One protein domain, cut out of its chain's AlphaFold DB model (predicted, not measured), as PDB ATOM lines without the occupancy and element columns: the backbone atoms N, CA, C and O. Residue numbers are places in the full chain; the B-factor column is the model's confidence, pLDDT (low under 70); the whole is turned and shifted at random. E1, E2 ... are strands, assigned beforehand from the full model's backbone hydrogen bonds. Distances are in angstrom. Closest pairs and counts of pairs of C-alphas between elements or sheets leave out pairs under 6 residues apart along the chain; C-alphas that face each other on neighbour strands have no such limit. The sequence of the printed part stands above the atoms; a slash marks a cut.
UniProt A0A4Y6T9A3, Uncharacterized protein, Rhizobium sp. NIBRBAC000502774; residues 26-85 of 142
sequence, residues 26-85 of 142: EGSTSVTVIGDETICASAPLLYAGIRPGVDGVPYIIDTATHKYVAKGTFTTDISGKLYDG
ATOM      1  N   GLU A  26      45.459  42.308 -56.724       57.34
ATOM      2  CA  GLU A  26      44.156  42.073 -57.366       57.34
ATOM      3  C   GLU A  26      43.547  40.704 -56.996       57.34
ATOM      4  O   GLU A  26      42.338  40.513 -57.073       57.34
ATOM      5  N   GLY A  27      44.368  39.778 -56.488       65.19
ATOM      6  CA  GLY A  27      43.941  38.509 -55.896       65.19
ATOM      7  C   GLY A  27      44.452  38.340 -54.467       65.19
ATOM      8  O   GLY A  27      45.134  37.362 -54.171       65.19
ATOM      9  N   SER A  28      44.188  39.308 -53.588       76.56
ATOM     10  CA  SER A  28      44.437  39.140 -52.151       76.56
ATOM     11  C   SER A  28      43.288  38.384 -51.485       76.56
ATOM     12  O   SER A  28      42.128  38.526 -51.870       76.56
ATOM     13  N   THR A  29      43.616  37.566 -50.489       80.38
ATOM     14  CA  THR A  29      42.622  36.865 -49.680       80.38
ATOM     15  C   THR A  29      42.926  36.985 -48.194       80.38
ATOM     16  O   THR A  29      44.088  37.078 -47.788       80.38
ATOM     17  N   SER A  30      41.874  36.988 -47.379       85.06
ATOM     18  CA  SER A  30      41.974  36.936 -45.927       85.06
ATOM     19  C   SER A  30      40.869  36.056 -45.357       85.06
ATOM     20  O   SER A  30      39.702  36.204 -45.718       85.06
ATOM     21  N   VAL A  31      41.248  35.117 -44.490       85.81
ATOM     22  CA  VAL A  31      40.331  34.184 -43.830       85.81
ATOM     23  C   VAL A  31      40.842  33.863 -42.429       85.81
ATOM     24  O   VAL A  31      42.050  33.818 -42.202       85.81
ATOM     25  N   THR A  32      39.927  33.629 -41.495       87.12
ATOM     26  CA  THR A  32      40.244  33.174 -40.139       87.12
ATOM     27  C   THR A  32      39.851  31.710 -40.005       87.12
ATOM     28  O   THR A  32      38.723  31.340 -40.333       87.12
ATOM     29  N   VAL A  33      40.775  30.884 -39.517       84.94
ATOM     30  CA  VAL A  33      40.568  29.452 -39.265       84.94
ATOM     31  C   VAL A  33      40.658  29.189 -37.767       84.94
ATOM     32  O   VAL A  33      41.440  29.823 -37.058       84.94
ATOM     33  N   ILE A  34      39.845  28.264 -37.268       86.94
ATOM     34  CA  ILE A  34      39.863  27.838 -35.867       86.94
ATOM     35  C   ILE A  34      40.683  26.549 -35.769       86.94
ATOM     36  O   ILE A  34      40.453  25.624 -36.542       86.94
ATOM     37  N   GLY A  35      41.599  26.475 -34.802       72.88
ATOM     38  CA  GLY A  35      42.186  25.200 -34.375       72.88
ATOM     39  C   GLY A  35      43.306  24.619 -35.242       72.88
ATOM     40  O   GLY A  35      43.611  23.447 -35.067       72.88
ATOM     41  N   ASP A  36      43.933  25.395 -36.132       74.56
ATOM     42  CA  ASP A  36      45.054  24.906 -36.950       74.56
ATOM     43  C   ASP A  36      46.339  25.712 -36.703       74.56
ATOM     44  O   ASP A  36      46.467  26.881 -37.091       74.56
ATOM     45  N   GLU A  37      47.278  25.074 -36.002       76.38
ATOM     46  CA  GLU A  37      48.611  25.594 -35.673       76.38
ATOM     47  C   GLU A  37      49.665  25.268 -36.738       76.38
ATOM     48  O   GLU A  37      50.765  25.810 -36.710       76.38
ATOM     49  N   THR A  38      49.333  24.409 -37.704       77.62
ATOM     50  CA  THR A  38      50.265  23.969 -38.750       77.62
ATOM     51  C   THR A  38      50.356  24.957 -39.914       77.62
ATOM     52  O   THR A  38      51.211  24.824 -40.794       77.62
ATOM     53  N   ILE A  39      49.488  25.972 -39.922       82.69
ATOM     54  CA  ILE A  39      49.432  27.002 -40.955       82.69
ATOM     55  C   ILE A  39      50.616  27.955 -40.812       82.69
ATOM     56  O   ILE A  39      50.675  28.771 -39.896       82.69
ATOM     57  N   CYS A  40      51.522  27.905 -41.781       82.25
ATOM     58  CA  CYS A  40      52.683  28.778 -41.868       82.25
ATOM     59  C   CYS A  40      52.606  29.723 -43.078       82.25
ATOM     60  O   CYS A  40      51.844  29.517 -44.025       82.25
ATOM     61  N   ALA A  41      53.416  30.784 -43.057       84.19
ATOM     62  CA  ALA A  41      53.648  31.591 -44.254       84.19
ATOM     63  C   ALA A  41      54.280  30.734 -45.363       84.19
ATOM     64  O   ALA A  41      54.894  29.709 -45.082       84.19
ATOM     65  N   SER A  42      54.131  31.155 -46.619       82.38
ATOM     66  CA  SER A  42      54.521  30.446 -47.852       82.38
ATOM     67  C   SER A  42      53.782  29.133 -48.140       82.38
ATOM     68  O   SER A  42      53.943  28.554 -49.212       82.38
ATOM     69  N   ALA A  43      52.898  28.694 -47.245       82.50
ATOM     70  CA  ALA A  43      52.077  27.524 -47.481       82.50
ATOM     71  C   ALA A  43      51.043  27.756 -48.605       82.50
ATOM     72  O   ALA A  43      50.435  28.833 -48.676       82.50
ATOM     73  N   PRO A  44      50.769  26.732 -49.439       83.31
ATOM     74  CA  PRO A  44      49.615  26.727 -50.327       83.31
ATOM     75  C   PRO A  44      48.296  26.781 -49.556       83.31
ATOM     76  O   PRO A  44      48.124  26.063 -48.564       83.31
ATOM     77  N   LEU A  45      47.368  27.592 -50.065       82.81
ATOM     78  CA  LEU A  45      45.984  27.715 -49.622       82.81
ATOM     79  C   LEU A  45      45.048  27.539 -50.826       82.81
ATOM     80  O   LEU A  45      45.189  28.219 -51.844       82.81
ATOM     81  N   LEU A  46      44.067  26.650 -50.675       83.94
ATOM     82  CA  LEU A  46      42.966  26.466 -51.614       83.94
ATOM     83  C   LEU A  46      41.645  26.574 -50.875       83.94
ATOM     84  O   LEU A  46      41.478  26.006 -49.797       83.94
ATOM     85  N   TYR A  47      40.690  27.253 -51.497       83.19
ATOM     86  CA  TYR A  47      39.303  27.153 -51.081       83.19
ATOM     87  C   TYR A  47      38.636  25.948 -51.742       83.19
ATOM     88  O   TYR A  47      38.932  25.642 -52.897       83.19
ATOM     89  N   ALA A  48      37.738  25.301 -51.001       81.75
ATOM     90  CA  ALA A  48      36.921  24.194 -51.474       81.75
ATOM     91  C   ALA A  48      35.447  24.456 -51.134       81.75
ATOM     92  O   ALA A  48      35.124  24.790 -49.993       81.75
ATOM     93  N   GLY A  49      34.552  24.296 -52.111       77.62
ATOM     94  CA  GLY A  49      33.102  24.372 -51.901       77.62
ATOM     95  C   GLY A  49      32.570  25.783 -51.644       77.62
ATOM     96  O   GLY A  49      31.518  25.941 -51.024       77.62
ATOM     97  N   ILE A  50      33.287  26.814 -52.098       79.88
ATOM     98  CA  ILE A  50      32.868  28.214 -51.953       79.88
ATOM     99  C   ILE A  50      32.328  28.790 -53.269       79.88
ATOM    100  O   ILE A  50      32.086  28.083 -54.244       79.88
ATOM    101  N   ARG A  51      32.111  30.112 -53.297       74.56
ATOM    102  CA  ARG A  51      31.580  30.833 -54.455       74.56
ATOM    103  C   ARG A  51      32.339  30.473 -55.752       74.56
ATOM    104  O   ARG A  51      33.571  30.590 -55.779       74.56
ATOM    105  N   PRO A  52      31.617  30.140 -56.841       70.19
ATOM    106  CA  PRO A  52      32.218  29.926 -58.154       70.19
ATOM    107  C   PRO A  52      33.098  31.113 -58.564       70.19
ATOM    108  O   PRO A  52      32.660  32.263 -58.482       70.19
ATOM    109  N   GLY A  53      34.329  30.822 -58.980       69.19
ATOM    110  CA  GLY A  53      35.346  31.803 -59.366       69.19
ATOM    111  C   GLY A  53      36.422  32.093 -58.315       69.19
ATOM    112  O   GLY A  53      37.491  32.565 -58.691       69.19
ATOM    113  N   VAL A  54      36.185  31.757 -57.040       72.06
ATOM    114  CA  VAL A  54      37.211  31.753 -55.969       72.06
ATOM    115  C   VAL A  54      37.539  30.319 -55.531       72.06
ATOM    116  O   VAL A  54      38.645  30.033 -55.078       72.06
ATOM    117  N   ASP A  55      36.584  29.405 -55.704       79.06
ATOM    118  CA  ASP A  55      36.753  27.979 -55.433       79.06
ATOM    119  C   ASP A  55      37.872  27.358 -56.284       79.06
ATOM    120  O   ASP A  55      37.898  27.534 -57.501       79.06
ATOM    121  N   GLY A  56      38.810  26.654 -55.644       74.19
ATOM    122  CA  GLY A  56      39.962  26.020 -56.292       74.19
ATOM    123  C   GLY A  56      41.073  26.962 -56.779       74.19
ATOM    124  O   GLY A  56      42.049  26.483 -57.364       74.19
ATOM    125  N   VAL A  57      40.951  28.278 -56.566       80.94
ATOM    126  CA  VAL A  57      41.973  29.261 -56.955       80.94
ATOM    127  C   VAL A  57      43.196  29.137 -56.033       80.94
ATOM    128  O   VAL A  57      43.026  29.165 -54.812       80.94
ATOM    129  N   PRO A  58      44.423  29.013 -56.578       84.12
ATOM    130  CA  PRO A  58      45.622  28.825 -55.772       84.12
ATOM    131  C   PRO A  58      46.089  30.143 -55.152       84.12
ATOM    132  O   PRO A  58      46.420  31.097 -55.859       84.12
ATOM    133  N   TYR A  59      46.176  30.173 -53.823       84.81
ATOM    134  CA  TYR A  59      46.768  31.265 -53.053       84.81
ATOM    135  C   TYR A  59      48.024  30.786 -52.316       84.81
ATOM    136  O   TYR A  59      48.139  29.622 -51.935       84.81
ATOM    137  N   ILE A  60      48.954  31.708 -52.089       85.69
ATOM    138  CA  ILE A  60      50.101  31.540 -51.195       85.69
ATOM    139  C   ILE A  60      49.886  32.420 -49.973       85.69
ATOM    140  O   ILE A  60      49.579  33.608 -50.104       85.69
ATOM    141  N   ILE A  61      50.064  31.839 -48.791       87.88
ATOM    142  CA  ILE A  61      49.949  32.562 -47.526       87.88
ATOM    143  C   ILE A  61      51.150  33.498 -47.377       87.88
ATOM    144  O   ILE A  61      52.297  33.065 -47.405       87.88
ATOM    145  N   ASP A  62      50.897  34.791 -47.194       86.12
ATOM    146  CA  ASP A  62      51.932  35.766 -46.847       86.12
ATOM    147  C   ASP A  62      52.131  35.835 -45.332       86.12
ATOM    148  O   ASP A  62      53.251  36.003 -44.854       86.12
ATOM    149  N   THR A  63      51.051  35.767 -44.550       85.69
ATOM    150  CA  THR A  63      51.121  35.875 -43.089       85.69
ATOM    151  C   THR A  63      50.085  34.972 -42.437       85.69
ATOM    152  O   THR A  63      48.910  35.002 -42.794       85.69
ATOM    153  N   ALA A  64      50.538  34.205 -41.446       87.69
ATOM    154  CA  ALA A  64      49.703  33.434 -40.536       87.69
ATOM    155  C   ALA A  64      49.895  33.995 -39.120       87.69
ATOM    156  O   ALA A  64      51.019  34.065 -38.624       87.69
ATOM    157  N   THR A  65      48.815  34.459 -38.491       87.44
ATOM    158  CA  THR A  65      48.842  35.027 -37.136       87.44
ATOM    159  C   THR A  65      48.058  34.135 -36.191       87.44
ATOM    160  O   THR A  65      46.828  34.141 -36.203       87.44
ATOM    161  N   HIS A  66      48.772  33.403 -35.342       87.31
ATOM    162  CA  HIS A  66      48.183  32.570 -34.299       87.31
ATOM    163  C   HIS A  66      47.783  33.417 -33.088       87.31
ATOM    164  O   HIS A  66      48.608  34.124 -32.505       87.31
ATOM    165  N   LYS A  67      46.513  33.342 -32.693       85.19
ATOM    166  CA  LYS A  67      45.961  34.064 -31.546       85.19
ATOM    167  C   LYS A  67      45.520  33.078 -30.472       85.19
ATOM    168  O   LYS A  67      44.630  32.256 -30.686       85.19
ATOM    169  N   TYR A  68      46.122  33.221 -29.296       84.25
ATOM    170  CA  TYR A  68      45.759  32.486 -28.089       84.25
ATOM    171  C   TYR A  68      44.868  33.360 -27.206       84.25
ATOM    172  O   TYR A  68      45.249  34.471 -26.836       84.25
ATOM    173  N   VAL A  69      43.690  32.854 -26.842       82.75
ATOM    174  CA  VAL A  69      42.764  33.533 -25.929       82.75
ATOM    175  C   VAL A  69      42.616  32.689 -24.666       82.75
ATOM    176  O   VAL A  69      42.246  31.523 -24.739       82.75
ATOM    177  N   ALA A  70      42.874  33.284 -23.496       76.12
ATOM    178  CA  ALA A  70      42.921  32.577 -22.205       76.12
ATOM    179  C   ALA A  70      41.618  31.843 -21.819       76.12
ATOM    180  O   ALA A  70      41.642  30.920 -21.010       76.12
ATOM    181  N   LYS A  71      40.477  32.260 -22.379       78.62
ATOM    182  CA  LYS A  71      39.170  31.594 -22.268       78.62
ATOM    183  C   LYS A  71      38.454  31.617 -23.623       78.62
ATOM    184  O   LYS A  71      37.396  32.226 -23.754       78.62
ATOM    185  N   GLY A  72      39.065  31.030 -24.649       74.25
ATOM    186  CA  GLY A  72      38.502  30.997 -25.998       74.25
ATOM    187  C   GLY A  72      39.141  29.934 -26.882       74.25
ATOM    188  O   GLY A  72      39.986  29.162 -26.436       74.25
ATOM    189  N   THR A  73      38.718  29.890 -28.142       79.75
ATOM    190  CA  THR A  73      39.277  28.989 -29.151       79.75
ATOM    191  C   THR A  73      40.572  29.550 -29.721       79.75
ATOM    192  O   THR A  73      40.710  30.762 -29.894       79.75
ATOM    193  N   PHE A  74      41.507  28.666 -30.056       82.50
ATOM    194  CA  PHE A  74      42.685  29.030 -30.831       82.50
ATOM    195  C   PHE A  74      42.274  29.414 -32.254       82.50
ATOM    196  O   PHE A  74      41.571  28.651 -32.919       82.50
ATOM    197  N   THR A  75      42.690  30.591 -32.716       87.25
ATOM    198  CA  THR A  75      42.358  31.085 -34.059       87.25
ATOM    199  C   THR A  75      43.611  31.512 -34.800       87.25
ATOM    200  O   THR A  75      44.460  32.193 -34.225       87.25
ATOM    201  N   THR A  76      43.679  31.189 -36.085       86.94
ATOM    202  CA  THR A  76      44.749  31.603 -36.987       86.94
ATOM    203  C   THR A  76      44.168  32.521 -38.055       86.94
ATOM    204  O   THR A  76      43.328  32.105 -38.854       86.94
ATOM    205  N   ASP A  77      44.614  33.776 -38.072       88.94
ATOM    206  CA  ASP A  77      44.290  34.710 -39.149       88.94
ATOM    207  C   ASP A  77      45.281  34.533 -40.294       88.94
ATOM    208  O   ASP A  77      46.496  34.590 -40.095       88.94
ATOM    209  N   ILE A  78      44.752  34.346 -41.497       88.50
ATOM    210  CA  ILE A  78      45.520  34.061 -42.702       88.50
ATOM    211  C   ILE A  78      45.339  35.225 -43.664       88.50
ATOM    212  O   ILE A  78      44.215  35.641 -43.958       88.50
ATOM    213  N   SER A  79      46.449  35.732 -44.186       86.44
ATOM    214  CA  SER A  79      46.468  36.617 -45.345       86.44
ATOM    215  C   SER A  79      47.321  35.997 -46.441       86.44
ATOM    216  O   SER A  79      48.375  35.413 -46.182       86.44
ATOM    217  N   GLY A  80      46.856  36.097 -47.681       85.94
ATOM    218  CA  GLY A  80      47.528  35.490 -48.818       85.94
ATOM    219  C   GLY A  80      47.298  36.244 -50.112       85.94
ATOM    220  O   GLY A  80      46.455  37.141 -50.208       85.94
ATOM    221  N   LYS A  81      48.072  35.867 -51.121       84.88
ATOM    222  CA  LYS A  81      48.012  36.432 -52.469       84.88
ATOM    223  C   LYS A  81      47.908  35.324 -53.493       84.88
ATOM    224  O   LYS A  81      48.332  34.198 -53.240       84.88
ATOM    225  N   LEU A  82      47.357  35.665 -54.649       82.94
ATOM    226  CA  LEU A  82      47.243  34.751 -55.770       82.94
ATOM    227  C   LEU A  82      48.618  34.173 -56.111       82.94
ATOM    228  O   LEU A  82      49.613  34.902 -56.196       82.94
ATOM    229  N   TYR A  83      48.652  32.857 -56.284       79.81
ATOM    230  CA  TYR A  83      49.815  32.149 -56.789       79.81
ATOM    231  C   TYR A  83      50.197  32.708 -58.165       79.81
ATOM    232  O   TYR A  83      49.332  33.112 -58.935       79.81
ATOM    233  N   ASP A  84      51.488  32.757 -58.479       74.12
ATOM    234  CA  ASP A  84      52.018  33.344 -59.720       74.12
ATOM    235  C   ASP A  84      52.613  32.305 -60.685       74.12
ATOM    236  O   ASP A  84      53.240  32.669 -61.680       74.12
ATOM    237  N   GLY A  85      52.442  31.010 -60.395       66.88
ATOM    238  CA  GLY A  85      53.029  29.927 -61.189       66.88
ATOM    239  C   GLY A  85      54.478  29.582 -60.826       66.88
ATOM    240  O   GLY A  85      55.027  28.658 -61.415       66.88
TER     241      GLY A  85
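What this domain is: This is residues 26 to 85 of the 142 residues of an uncharacterized protein of Rhizobium sp. NIBRBAC000502774 (UniProt A0A4Y6T9A3). This is a single curled, strongly twisted antiparallel sheet, like part of a barrel: three long strands, E1, E4 and E3, lie side by side as a long ribbon, and a short fourth, E2, borders the beginning of E3. The hairpin loop of residues 68 to 74 makes one end of the long axis, while the long loop of residues 47 to 57 lies toward the other end. The printed part has 60 residues, with no named helix and four named strands in the order E1, E2, E3, E4 along the chain; across the sheet the order is E1, E4, E3, E2. The class is all strand, though under half of the residues, 28 of the 60, are in named elements. The whole is only just compact, close to loose, with a radius of gyration of the C-alphas of 12.3 A, and its elongated outline spans 39 by 22 by 18 A.

Where its parts are: Start at Glu 26 and go on to C-alpha 28 at (44.437, 39.140, -52.151), where E1 begins; it covers residues 28 to 34 and is 20.3 A long from first to last C-alpha. After residues 35 to 43 you reach E2, residues 44 to 46, which measures 6.8 A between its first and last C-alphas. Residues 47 to 57 then lead to E3, residues 58 to 67, the longest strand by residues. Find its first C-alpha, that of Pro 58, at (45.622, 28.825, -55.772); from there to C-alpha 67 it is 24.8 A, and the strand bends by 64 degrees at residue 62. Pass residues 68 to 74 and you come to E4, residues 75 to 82, which is 22.6 A long and ends with C-alpha 82 at (47.243, 34.751, -55.770).

How they stand to each other: Begin with the edge strand E1 and look across to its neighbour, the inner strand E4. They are antiparallel, with 158 degrees between their directions; C-alphas 32 and 77 face each other at 4.4 A, and N 76 and O 33 are within hydrogen-bond range at 2.8 A. Next, E4 and E3 form a hairpin, antiparallel at 155 degrees. Look for C-alphas 80 and 61, which face each other at 4.0 A, and for N 65 and O 77, within hydrogen-bond range at 2.8 A. The other edge strand, E2, forms an antiparallel hairpin with E3, beside its residues 58 to 60. There C-alphas 60 and 44 face each other at 4.9 A, and N 45 and O 59 are within hydrogen-bond range at 2.9 A. E2, E3 and E4 make a meander, each strand the antiparallel neighbour of the one before. With E1 they make a Greek key, four strands in a row in which the first is the antiparallel neighbour of the fourth. E1 and E2 are apart. From edge to edge the strands' lines turn by 94 degrees and the way across the sheet turns by 96 degrees. The closest C-alphas of E1 and E3 are those of Thr 29 and Tyr 59, 7.7 A apart.

The domain as a whole: The two C-alphas farthest apart are those of Lys 71 and Gly 85, at 41.3 A, while the first and last printed C-alphas are 15.5 A apart. The sheet's C-alphas lie up to 6.5 A off the best plane through them. The printed part has no cut. The link from E2 to E3, with 11 residues, is long; those from E1 to E2 and from E3 to E4 are short. In this predicted model the mean pLDDT of the printed part is 80.8, and it is under 70 at residues 26 to 27, 53 and 85.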